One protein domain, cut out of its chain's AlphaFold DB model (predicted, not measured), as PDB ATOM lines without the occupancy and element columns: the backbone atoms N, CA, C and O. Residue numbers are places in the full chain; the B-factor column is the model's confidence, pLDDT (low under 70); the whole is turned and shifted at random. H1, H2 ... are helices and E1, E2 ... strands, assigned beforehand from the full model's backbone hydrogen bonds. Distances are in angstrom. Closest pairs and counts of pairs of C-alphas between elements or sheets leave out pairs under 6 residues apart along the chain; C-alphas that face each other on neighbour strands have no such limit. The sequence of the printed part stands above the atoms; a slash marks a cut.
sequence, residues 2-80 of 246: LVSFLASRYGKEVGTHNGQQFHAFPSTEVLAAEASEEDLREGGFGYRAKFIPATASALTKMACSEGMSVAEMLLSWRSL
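This is residues 2 to 80 of the 246 residues of a protein of Gracilariopsis chorda (UniProt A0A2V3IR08). What shape do the parts make? A two-stranded hairpin, E1 and E2, with H1 packed on it forms one end of a loose chain of short helices; H2 lies in the middle, packed on the longest helix, H4. H5 turns off near the end of H4 to make a corner, residues 75 to 80 sticking out, while H3 lies off to one side. How is it made up? The printed part has 79 residues, with five named helices and two named strands in the order H1 E1 E2 H2 H3 H4 H5; the sheet, E1 - E2, is antiparallel, and the class is mostly helix. How spread out is it? It is only just loose, close to compact, with a radius of gyration of the C-alphas of 14.2 A and spans of 42 by 30 by 21 A.

What stands together first? H1, residues 2 to 10, comes closest to E2, residues 20 to 23, at the C-alphas of Ala 7 and His 23, 5.4 A apart. E1, residues 13 to 17, and E2 form an antiparallel hairpin at 155 degrees, with N 14 and O 22 at 2.8 A and N 17 and O 20 at 2.9 A, within hydrogen-bond range. What comes after the hairpin? H2, residues 28 to 34, only just touches H1, with 3 pairs of C-alphas within 8 A, the closest those of Tyr 10 and Val 30, 6.9 A apart. H3, residues 37 to 42, is near H1, with 5 pairs of C-alphas within 10 A, and apart from H2. How do the last helices stand? H4, residues 51 to 65, touches H2 at a steep tilt of 61 degrees, opposite ways, the closest C-alphas being those of Ala 32 and Ser 57, 4.7 A apart. H5, residues 70 to 79, touches residues 59 to 64 of H4 alone, about perpendicular at 83 degrees, the closest C-alphas being those of Ala 63 and Val 70, 5.2 A apart. What do the helix backbones show? Every O i to N i+4 pair is within hydrogen-bond range in H1, H2, H3 and H4, and 4 of 6 are in H5.

Where does the first helix begin? C-alpha 2 of H1 is at (-41.377, 33.366, -12.233), and H1 is 12.2 A long. Which helices are longest? H4 measures 20.9 A from C-alpha 51 at (-29.312, 38.085, -8.207), and H5 measures 15.5 A, ending with C-alpha 79 at (-36.968, 62.369, -3.109).

How large is it? The two C-alphas farthest apart, those of Asn 18 and Ser 65, are 43.6 A apart. Are there cuts or long links? The printed part has no cut and no long link; the link from H3 to H4 is short, and the others are tight. Is confidence low anywhere? The mean pLDDT of the printed part is 96.5, and no printed residue is under 70.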
ATOM      1  N   LEU A   2     -42.471  33.086 -13.193       94.25
ATOM      2  CA  LEU A   2     -41.377  33.366 -12.233       94.25
ATOM      3  C   LEU A   2     -41.796  34.244 -11.037       94.25
ATOM      4  O   LEU A   2     -41.589  33.877  -9.891       94.25
ATOM      5  N   VAL A   3     -42.440  35.390 -11.275       94.62
ATOM      6  CA  VAL A   3     -42.900  36.272 -10.175       94.62
ATOM      7  C   VAL A   3     -43.919  35.556  -9.283       94.62
ATOM      8  O   VAL A   3     -43.849  35.644  -8.063       94.62
ATOM      9  N   SER A   4     -44.823  34.788  -9.896       92.44
ATOM     10  CA  SER A   4     -45.773  33.936  -9.175       92.44
ATOM     11  C   SER A   4     -45.076  32.853  -8.352       92.44
ATOM     12  O   SER A   4     -45.554  32.570  -7.266       92.44
ATOM     13  N   PHE A   5     -43.951  32.296  -8.830       95.62
ATOM     14  CA  PHE A   5     -43.145  31.342  -8.065       95.62
ATOM     15  C   PHE A   5     -42.599  31.984  -6.786       95.62
ATOM     16  O   PHE A   5     -42.757  31.402  -5.722       95.62
ATOM     17  N   LEU A   6     -42.033  33.199  -6.855       96.94
ATOM     18  CA  LEU A   6     -41.553  33.898  -5.650       96.94
ATOM     19  C   LEU A   6     -42.677  34.104  -4.635       96.94
ATOM     20  O   LEU A   6     -42.492  33.841  -3.450       96.94
ATOM     21  N   ALA A   7     -43.840  34.556  -5.112       96.56
ATOM     22  CA  ALA A   7     -45.005  34.771  -4.266       96.56
ATOM     23  C   ALA A   7     -45.490  33.462  -3.628       96.56
ATOM     24  O   ALA A   7     -45.689  33.421  -2.425       96.56
ATOM     25  N   SER A   8     -45.634  32.376  -4.389       94.81
ATOM     26  CA  SER A   8     -46.099  31.100  -3.830       94.81
ATOM     27  C   SER A   8     -45.068  30.406  -2.941       94.81
ATOM     28  O   SER A   8     -45.445  29.650  -2.055       94.81
ATOM     29  N   ARG A   9     -43.770  30.595  -3.209       96.19
ATOM     30  CA  ARG A   9     -42.687  29.885  -2.518       96.19
ATOM     31  C   ARG A   9     -42.294  30.553  -1.204       96.19
ATOM     32  O   ARG A   9     -42.053  29.844  -0.237       96.19
ATOM     33  N   TYR A  10     -42.236  31.884  -1.187       97.19
ATOM     34  CA  TYR A  10     -41.731  32.670  -0.052       97.19
ATOM     35  C   TYR A  10     -42.749  33.696   0.468       97.19
ATOM     36  O   TYR A  10     -42.529  34.359   1.480       97.19
ATOM     37  N   GLY A  11     -43.845  33.914  -0.256       97.06
ATOM     38  CA  GLY A  11     -44.879  34.863   0.128       97.06
ATOM     39  C   GLY A  11     -45.864  34.275   1.130       97.06
ATOM     40  O   GLY A  11     -46.079  33.068   1.205       97.06
ATOM     41  N   LYS A  12     -46.517  35.155   1.892       97.00
ATOM     42  CA  LYS A  12     -47.604  34.761   2.797       97.00
ATOM     43  C   LYS A  12     -48.898  34.594   2.008       97.00
ATOM     44  O   LYS A  12     -49.206  35.442   1.169       97.00
ATOM     45  N   GLU A  13     -49.662  33.545   2.297       96.69
ATOM     46  CA  GLU A  13     -51.005  33.381   1.738       96.69
ATOM     47  C   GLU A  13     -51.892  34.568   2.152       96.69
ATOM     48  O   GLU A  13     -51.942  34.953   3.322       96.69
ATOM     49  N   VAL A  14     -52.559  35.174   1.172       96.81
ATOM     50  CA  VAL A  14     -53.498  36.292   1.364       96.81
ATOM     51  C   VAL A  14     -54.940  35.792   1.321       96.81
ATOM     52  O   VAL A  14     -55.806  36.347   1.991       96.81
ATOM     53  N   GLY A  15     -55.203  34.737   0.546       96.00
ATOM     54  CA  GLY A  15     -56.496  34.065   0.505       96.00
ATOM     55  C   GLY A  15     -56.747  33.336  -0.810       96.00
ATOM     56  O   GLY A  15     -55.906  33.308  -1.708       96.00
ATOM     57  N   THR A  16     -57.945  32.769  -0.934       97.00
ATOM     58  CA  THR A  16     -58.374  32.011  -2.114       97.00
ATOM     59  C   THR A  16     -59.525  32.716  -2.826       97.00
ATOM     60  O   THR A  16     -60.500  33.125  -2.196       97.00
ATOM     61  N   HIS A  17     -59.443  32.817  -4.153       95.31
ATOM     62  CA  HIS A  17     -60.512  33.345  -4.999       95.31
ATOM     63  C   HIS A  17     -60.681  32.472  -6.246       95.31
ATOM     64  O   HIS A  17     -59.701  32.143  -6.908       95.31
ATOM     65  N   ASN A  18     -61.919  32.065  -6.554       94.88
ATOM     66  CA  ASN A  18     -62.252  31.152  -7.661       94.88
ATOM     67  C   ASN A  18     -61.406  29.862  -7.690       94.88
ATOM     68  O   ASN A  18     -61.001  29.397  -8.751       94.88
ATOM     69  N   GLY A  19     -61.113  29.295  -6.514       93.06
ATOM     70  CA  GLY A  19     -60.306  28.076  -6.386       93.06
ATOM     71  C   GLY A  19     -58.799  28.272  -6.596       93.06
ATOM     72  O   GLY A  19     -58.057  27.297  -6.538       93.06
ATOM     73  N   GLN A  20     -58.333  29.506  -6.804       92.94
ATOM     74  CA  GLN A  20     -56.916  29.843  -6.900       92.94
ATOM     75  C   GLN A  20     -56.427  30.502  -5.604       92.94
ATOM     76  O   GLN A  20     -57.034  31.460  -5.124       92.94
ATOM     77  N   GLN A  21     -55.315  30.002  -5.060       94.88
ATOM     78  CA  GLN A  21     -54.637  30.591  -3.902       94.88
ATOM     79  C   GLN A  21     -53.767  31.777  -4.333       94.88
ATOM     80  O   GLN A  21     -52.990  31.685  -5.289       94.88
ATOM     81  N   PHE A  22     -53.870  32.882  -3.601       95.94
ATOM     82  CA  PHE A  22     -53.102  34.099  -3.818       95.94
ATOM     83  C   PHE A  22     -52.155  34.336  -2.651       95.94
ATOM     84  O   PHE A  22     -52.529  34.216  -1.486       95.94
ATOM     85  N   HIS A  23     -50.931  34.721  -2.988       97.38
ATOM     86  CA  HIS A  23     -49.872  35.008  -2.035       97.38
ATOM     87  C   HIS A  23     -49.392  36.443  -2.232       97.38
ATOM     88  O   HIS A  23     -49.342  36.940  -3.363       97.38
ATOM     89  N   ALA A  24     -49.032  37.108  -1.138       97.44
ATOM     90  CA  ALA A  24     -48.349  38.389  -1.192       97.44
ATOM     91  C   ALA A  24     -46.955  38.200  -1.801       97.44
ATOM     92  O   ALA A  24     -46.353  37.134  -1.680       97.44
ATOM     93  N   PHE A  25     -46.412  39.240  -2.430       97.50
ATOM     94  CA  PHE A  25     -45.002  39.205  -2.806       97.50
ATOM     95  C   PHE A  25     -44.140  39.146  -1.527       97.50
ATOM     96  O   PHE A  25     -44.456  39.861  -0.570       97.50
ATOM     97  N   PRO A  26     -43.103  38.290  -1.464       97.50
ATOM     98  CA  PRO A  26     -42.289  38.128  -0.262       97.50
ATOM     99  C   PRO A  26     -41.575  39.425   0.121       97.50
ATOM    100  O   PRO A  26     -41.208  40.225  -0.744       97.50
ATOM    101  N   SER A  27     -41.359  39.625   1.423       96.44
ATOM    102  CA  SER A  27     -40.571  40.763   1.896       96.44
ATOM    103  C   SER A  27     -39.088  40.567   1.574       96.44
ATOM    104  O   SER A  27     -38.622  39.444   1.355       96.44
ATOM    105  N   THR A  28     -38.330  41.664   1.560       96.75
ATOM    106  CA  THR A  28     -36.886  41.621   1.304       96.75
ATOM    107  C   THR A  28     -36.163  40.762   2.338       96.75
ATOM    108  O   THR A  28     -35.263  40.010   1.985       96.75
ATOM    109  N   GLU A  29     -36.587  40.823   3.597       94.69
ATOM    110  CA  GLU A  29     -36.005  40.062   4.703       94.69
ATOM    111  C   GLU A  29     -36.226  38.558   4.514       94.69
ATOM    112  O   GLU A  29     -35.295  37.779   4.698       94.69
ATOM    113  N   VAL A  30     -37.425  38.153   4.078       97.25
ATOM    114  CA  VAL A  30     -37.726  36.746   3.768       97.25
ATOM    115  C   VAL A  30     -36.877  36.266   2.593       97.25
ATOM    116  O   VAL A  30     -36.239  35.223   2.682       97.25
ATOM    117  N   LEU A  31     -36.792  37.045   1.510       97.44
ATOM    118  CA  LEU A  31     -35.938  36.694   0.372       97.44
ATOM    119  C   LEU A  31     -34.451  36.621   0.750       97.44
ATOM    120  O   LEU A  31     -33.729  35.799   0.197       97.44
ATOM    121  N   ALA A  32     -33.984  37.468   1.667       96.12
ATOM    122  CA  ALA A  32     -32.601  37.446   2.137       96.12
ATOM    123  C   ALA A  32     -32.303  36.231   3.030       96.12
ATOM    124  O   ALA A  32     -31.180  35.730   3.008       96.12
ATOM    125  N   ALA A  33     -33.281  35.782   3.820       96.50
ATOM    126  CA  ALA A  33     -33.114  34.690   4.773       96.50
ATOM    127  C   ALA A  33     -33.362  33.302   4.163       96.50
ATOM    128  O   ALA A  33     -32.675  32.351   4.526       96.50
ATOM    129  N   GLU A  34     -34.344  33.177   3.268       97.25
ATOM    130  CA  GLU A  34     -34.882  31.877   2.846       97.25
ATOM    131  C   GLU A  34     -34.594  31.523   1.383       97.25
ATOM    132  O   GLU A  34     -34.519  30.340   1.050       97.25
ATOM    133  N   ALA A  35     -34.432  32.507   0.491       97.12
ATOM    134  CA  ALA A  35     -34.217  32.208  -0.922       97.12
ATOM    135  C   ALA A  35     -32.766  31.772  -1.178       97.12
ATOM    136  O   ALA A  35     -31.822  32.506  -0.878       97.12
ATOM    137  N   SER A  36     -32.580  30.608  -1.801       96.38
ATOM    138  CA  SER A  36     -31.269  30.122  -2.250       96.38
ATOM    139  C   SER A  36     -31.146  30.154  -3.774       96.38
ATOM    140  O   SER A  36     -32.143  30.165  -4.502       96.38
ATOM    141  N   GLU A  37     -29.911  30.181  -4.287       96.94
ATOM    142  CA  GLU A  37     -29.687  30.113  -5.735       96.94
ATOM    143  C   GLU A  37     -30.195  28.779  -6.303       96.94
ATOM    144  O   GLU A  37     -30.746  28.754  -7.403       96.94
ATOM    145  N   GLU A  38     -30.046  27.688  -5.556       97.19
ATOM    146  CA  GLU A  38     -30.474  26.345  -5.941       97.19
ATOM    147  C   GLU A  38     -31.997  26.271  -6.122       97.19
ATOM    148  O   GLU A  38     -32.461  25.917  -7.207       97.19
ATOM    149  N   ASP A  39     -32.773  26.707  -5.122       96.06
ATOM    150  CA  ASP A  39     -34.248  26.688  -5.155       96.06
ATOM    151  C   ASP A  39     -34.785  27.586  -6.286       96.06
ATOM    152  O   ASP A  39     -35.707  27.234  -7.024       96.06
ATOM    153  N   LEU A  40     -34.142  28.734  -6.518       97.38
ATOM    154  CA  LEU A  40     -34.493  29.619  -7.629       97.38
ATOM    155  C   LEU A  40     -34.080  29.051  -8.997       97.38
ATOM    156  O   LEU A  40     -34.738  29.321 -10.006       97.38
ATOM    157  N   ARG A  41     -33.013  28.253  -9.092       97.38
ATOM    158  CA  ARG A  41     -32.676  27.551 -10.342       97.38
ATOM    159  C   ARG A  41     -33.708  26.479 -10.664       97.38
ATOM    160  O   ARG A  41     -34.124  26.412 -11.820       97.38
ATOM    161  N   GLU A  42     -34.158  25.725  -9.664       95.00
ATOM    162  CA  GLU A  42     -35.269  24.773  -9.794       95.00
ATOM    163  C   GLU A  42     -36.567  25.479 -10.218       95.00
ATOM    164  O   GLU A  42     -37.281  25.000 -11.099       95.00
ATOM    165  N   GLY A  43     -36.806  26.690  -9.701       94.56
ATOM    166  CA  GLY A  43     -37.898  27.578 -10.117       94.56
ATOM    167  C   GLY A  43     -37.755  28.207 -11.514       94.56
ATOM    168  O   GLY A  43     -38.601  29.009 -11.915       94.56
ATOM    169  N   GLY A  44     -36.696  27.890 -12.269       96.56
ATOM    170  CA  GLY A  44     -36.514  28.326 -13.657       96.56
ATOM    171  C   GLY A  44     -35.912  29.725 -13.838       96.56
ATOM    172  O   GLY A  44     -35.964  30.283 -14.938       96.56
ATOM    173  N   PHE A  45     -35.309  30.317 -12.802       96.69
ATOM    174  CA  PHE A  45     -34.704  31.657 -12.897       96.69
ATOM    175  C   PHE A  45     -33.395  31.673 -13.703       96.69
ATOM    176  O   PHE A  45     -32.945  32.737 -14.150       96.69
ATOM    177  N   GLY A  46     -32.777  30.507 -13.913       96.75
ATOM    178  CA  GLY A  46     -31.528  30.365 -14.655       96.75
ATOM    179  C   GLY A  46     -30.413  31.212 -14.042       96.75
ATOM    180  O   GLY A  46     -30.234  31.246 -12.830       96.75
ATOM    181  N   TYR A  47     -29.676  31.954 -14.872       95.88
ATOM    182  CA  TYR A  47     -28.577  32.806 -14.396       95.88
ATOM    183  C   TYR A  47     -29.019  33.931 -13.443       95.88
ATOM    184  O   TYR A  47     -28.172  34.506 -12.762       95.88
ATOM    185  N   ARG A  48     -30.321  34.261 -13.400       96.00
ATOM    186  CA  ARG A  48     -30.869  35.305 -12.522       96.00
ATOM    187  C   ARG A  48     -31.070  34.836 -11.087       96.00
ATOM    188  O   ARG A  48     -31.237  35.681 -10.215       96.00
ATOM    189  N   ALA A  49     -31.033  33.525 -10.849       97.12
ATOM    190  CA  ALA A  49     -31.252  32.927  -9.537       97.12
ATOM    191  C   ALA A  49     -30.335  33.528  -8.462       97.12
ATOM    192  O   ALA A  49     -30.796  33.833  -7.372       97.12
ATOM    193  N   LYS A  50     -29.077  33.823  -8.804       96.75
ATOM    194  CA  LYS A  50     -28.118  34.442  -7.878       96.75
ATOM    195  C   LYS A  50     -28.415  35.902  -7.522       96.75
ATOM    196  O   LYS A  50     -27.961  36.385  -6.492       96.75
ATOM    197  N   PHE A  51     -29.133  36.637  -8.376       97.62
ATOM    198  CA  PHE A  51     -29.312  38.085  -8.207       97.62
ATOM    199  C   PHE A  51     -30.324  38.430  -7.120       97.62
ATOM    200  O   PHE A  51     -30.142  39.421  -6.418       97.62
ATOM    201  N   ILE A  52     -31.376  37.622  -6.977       96.44
ATOM    202  CA  ILE A  52     -32.478  37.880  -6.042       96.44
ATOM    203  C   ILE A  52     -31.999  37.833  -4.580       96.44
ATOM    204  O   ILE A  52     -32.091  38.870  -3.920       96.44
ATOM    205  N   PRO A  53     -31.432  36.719  -4.072       96.19
ATOM    206  CA  PRO A  53     -30.978  36.650  -2.684       96.19
ATOM    207  C   PRO A  53     -29.802  37.596  -2.416       96.19
ATOM    208  O   PRO A  53     -29.733  38.204  -1.346       96.19
ATOM    209  N   ALA A  54     -28.918  37.809  -3.401       97.12
ATOM    210  CA  ALA A  54     -27.820  38.767  -3.284       97.12
ATOM    211  C   ALA A  54     -28.324  40.211  -3.120       97.12
ATOM    212  O   ALA A  54     -27.858  40.927  -2.234       97.12
ATOM    213  N   THR A  55     -29.298  40.632  -3.933       97.56
ATOM    214  CA  THR A  55     -29.891  41.978  -3.853       97.56
ATOM    215  C   THR A  55     -30.689  42.150  -2.565       97.56
ATOM    216  O   THR A  55     -30.535  43.163  -1.888       97.56
ATOM    217  N   ALA A  56     -31.481  41.146  -2.176       97.00
ATOM    218  CA  ALA A  56     -32.245  41.175  -0.931       97.00
ATOM    219  C   ALA A  56     -31.331  41.295   0.302       97.00
ATOM    220  O   ALA A  56     -31.553  42.134   1.178       97.00
ATOM    221  N   SER A  57     -30.239  40.524   0.327       96.94
ATOM    222  CA  SER A  57     -29.214  40.609   1.369       96.94
ATOM    223  C   SER A  57     -28.520  41.971   1.402       96.94
ATOM    224  O   SER A  57     -28.299  42.520   2.480       96.94
ATOM    225  N   ALA A  58     -28.168  42.526   0.238       97.44
ATOM    226  CA  ALA A  58     -27.514  43.829   0.144       97.44
ATOM    227  C   ALA A  58     -28.420  44.958   0.657       97.44
ATOM    228  O   ALA A  58     -27.986  45.753   1.486       97.44
ATOM    229  N   LEU A  59     -29.688  44.979   0.233       97.19
ATOM    230  CA  LEU A  59     -30.681  45.948   0.704       97.19
ATOM    231  C   LEU A  59     -30.898  45.850   2.216       97.19
ATOM    232  O   LEU A  59     -30.882  46.869   2.899       97.19
ATOM    233  N   THR A  60     -31.046  44.632   2.744       96.44
ATOM    234  CA  THR A  60     -31.245  44.401   4.186       96.44
ATOM    235  C   THR A  60     -30.057  44.911   5.002       96.44
ATOM    236  O   THR A  60     -30.241  45.592   6.008       96.44
ATOM    237  N   LYS A  61     -28.825  44.638   4.550       96.19
ATOM    238  CA  LYS A  61     -27.599  45.127   5.204       96.19
ATOM    239  C   LYS A  61     -27.485  46.651   5.151       96.19
ATOM    240  O   LYS A  61     -27.153  47.257   6.164       96.19
ATOM    241  N   MET A  62     -27.773  47.251   3.996       96.25
ATOM    242  CA  MET A  62     -27.736  48.703   3.803       96.25
ATOM    243  C   MET A  62     -28.731  49.398   4.739       96.25
ATOM    244  O   MET A  62     -28.327  50.232   5.546       96.25
ATOM    245  N   ALA A  63     -29.990  48.961   4.740       96.56
ATOM    246  CA  ALA A  63     -31.025  49.524   5.603       96.56
ATOM    247  C   ALA A  63     -30.696  49.351   7.097       96.56
ATOM    248  O   ALA A  63     -30.790  50.301   7.874       96.56
ATOM    249  N   CYS A  64     -30.197  48.170   7.491       95.44
ATOM    250  CA  CYS A  64     -29.748  47.913   8.860       95.44
ATOM    251  C   CYS A  64     -28.615  48.860   9.288       95.44
ATOM    252  O   CYS A  64     -28.604  49.313  10.432       95.44
ATOM    253  N   SER A  65     -27.671  49.171   8.392       96.19
ATOM    254  CA  SER A  65     -26.573  50.104   8.684       96.19
ATOM    255  C   SER A  65     -27.045  51.551   8.860       96.19
ATOM    256  O   SER A  65     -26.423  52.313   9.598       96.19
ATOM    257  N   GLU A  66     -28.174  51.905   8.244       94.06
ATOM    258  CA  GLU A  66     -28.836  53.205   8.384       94.06
ATOM    259  C   GLU A  66     -29.854  53.237   9.539       94.06
ATOM    260  O   GLU A  66     -30.442  54.280   9.821       94.06
ATOM    261  N   GLY A  67     -30.051  52.114  10.241       96.19
ATOM    262  CA  GLY A  67     -30.978  52.017  11.369       96.19
ATOM    263  C   GLY A  67     -32.455  52.108  10.974       96.19
ATOM    264  O   GLY A  67     -33.267  52.546  11.788       96.19
ATOM    265  N   MET A  68     -32.808  51.710   9.749       96.75
ATOM    266  CA  MET A  68     -34.182  51.736   9.232       96.75
ATOM    267  C   MET A  68     -34.544  50.451   8.477       96.75
ATOM    268  O   MET A  68     -33.695  49.600   8.207       96.75
ATOM    269  N   SER A  69     -35.821  50.287   8.139       97.25
ATOM    270  CA  SER A  69     -36.283  49.187   7.287       97.25
ATOM    271  C   SER A  69     -35.918  49.409   5.815       97.25
ATOM    272  O   SER A  69     -35.748  50.541   5.351       97.25
ATOM    273  N   VAL A  70     -35.860  48.324   5.035       97.19
ATOM    274  CA  VAL A  70     -35.634  48.411   3.579       97.19
ATOM    275  C   VAL A  70     -36.709  49.265   2.903       97.19
ATOM    276  O   VAL A  70     -36.409  50.025   1.983       97.19
ATOM    277  N   ALA A  71     -37.958  49.161   3.362       96.62
ATOM    278  CA  ALA A  71     -39.066  49.938   2.827       96.62
ATOM    279  C   ALA A  71     -38.872  51.444   3.058       96.62
ATOM    280  O   ALA A  71     -39.010  52.215   2.113       96.62
ATOM    281  N   GLU A  72     -38.509  51.863   4.275       97.56
ATOM    282  CA  GLU A  72     -38.226  53.273   4.590       97.56
ATOM    283  C   GLU A  72     -37.078  53.820   3.736       97.56
ATOM    284  O   GLU A  72     -37.205  54.892   3.140       97.56
ATOM    285  N   MET A  73     -36.000  53.045   3.597       97.44
ATOM    286  CA  MET A  73     -34.852  53.414   2.774       97.44
ATOM    287  C   MET A  73     -35.248  53.606   1.304       97.44
ATOM    288  O   MET A  73     -34.985  54.661   0.728       97.44
ATOM    289  N   LEU A  74     -35.939  52.637   0.693       97.31
ATOM    290  CA  LEU A  74     -36.376  52.739  -0.705       97.31
ATOM    291  C   LEU A  74     -37.397  53.868  -0.921       97.31
ATOM    292  O   LEU A  74     -37.367  54.530  -1.957       97.31
ATOM    293  N   LEU A  75     -38.281  54.123   0.049       97.88
ATOM    294  CA  LEU A  75     -39.211  55.254  -0.006       97.88
ATOM    295  C   LEU A  75     -38.472  56.597   0.030       97.88
ATOM    296  O   LEU A  75     -38.861  57.511  -0.695       97.88
ATOM    297  N   SER A  76     -37.386  56.712   0.803       97.50
ATOM    298  CA  SER A  76     -36.569  57.934   0.838       97.50
ATOM    299  C   SER A  76     -35.957  58.269  -0.532       97.50
ATOM    300  O   SER A  76     -35.831  59.445  -0.888       97.50
ATOM    301  N   TRP A  77     -35.671  57.252  -1.357       98.12
ATOM    302  CA  TRP A  77     -35.074  57.438  -2.683       98.12
ATOM    303  C   TRP A  77     -36.002  58.131  -3.681       98.12
ATOM    304  O   TRP A  77     -35.517  58.694  -4.659       98.12
ATOM    305  N   ARG A  78     -37.315  58.176  -3.422       98.25
ATOM    306  CA  ARG A  78     -38.277  58.942  -4.238       98.25
ATOM    307  C   ARG A  78     -37.980  60.439  -4.271       98.25
ATOM    308  O   ARG A  78     -38.359  61.117  -5.217       98.25
ATOM    309  N   SER A  79     -37.317  60.950  -3.234       97.56
ATOM    310  CA  SER A  79     -36.968  62.369  -3.109       97.56
ATOM    311  C   SER A  79     -35.592  62.729  -3.680       97.56
ATOM    312  O   SER A  79     -35.242  63.907  -3.713       97.56
ATOM    313  N   LEU A  80     -34.813  61.734  -4.115       97.94
ATOM    314  CA  LEU A  80     -33.485  61.946  -4.682       97.94
ATOM    315  C   LEU A  80     -33.565  62.416  -6.136       97.94
ATOM    316  O   LEU A  80     -34.568  62.230  -6.829       97.94
TER     317      LEU A  80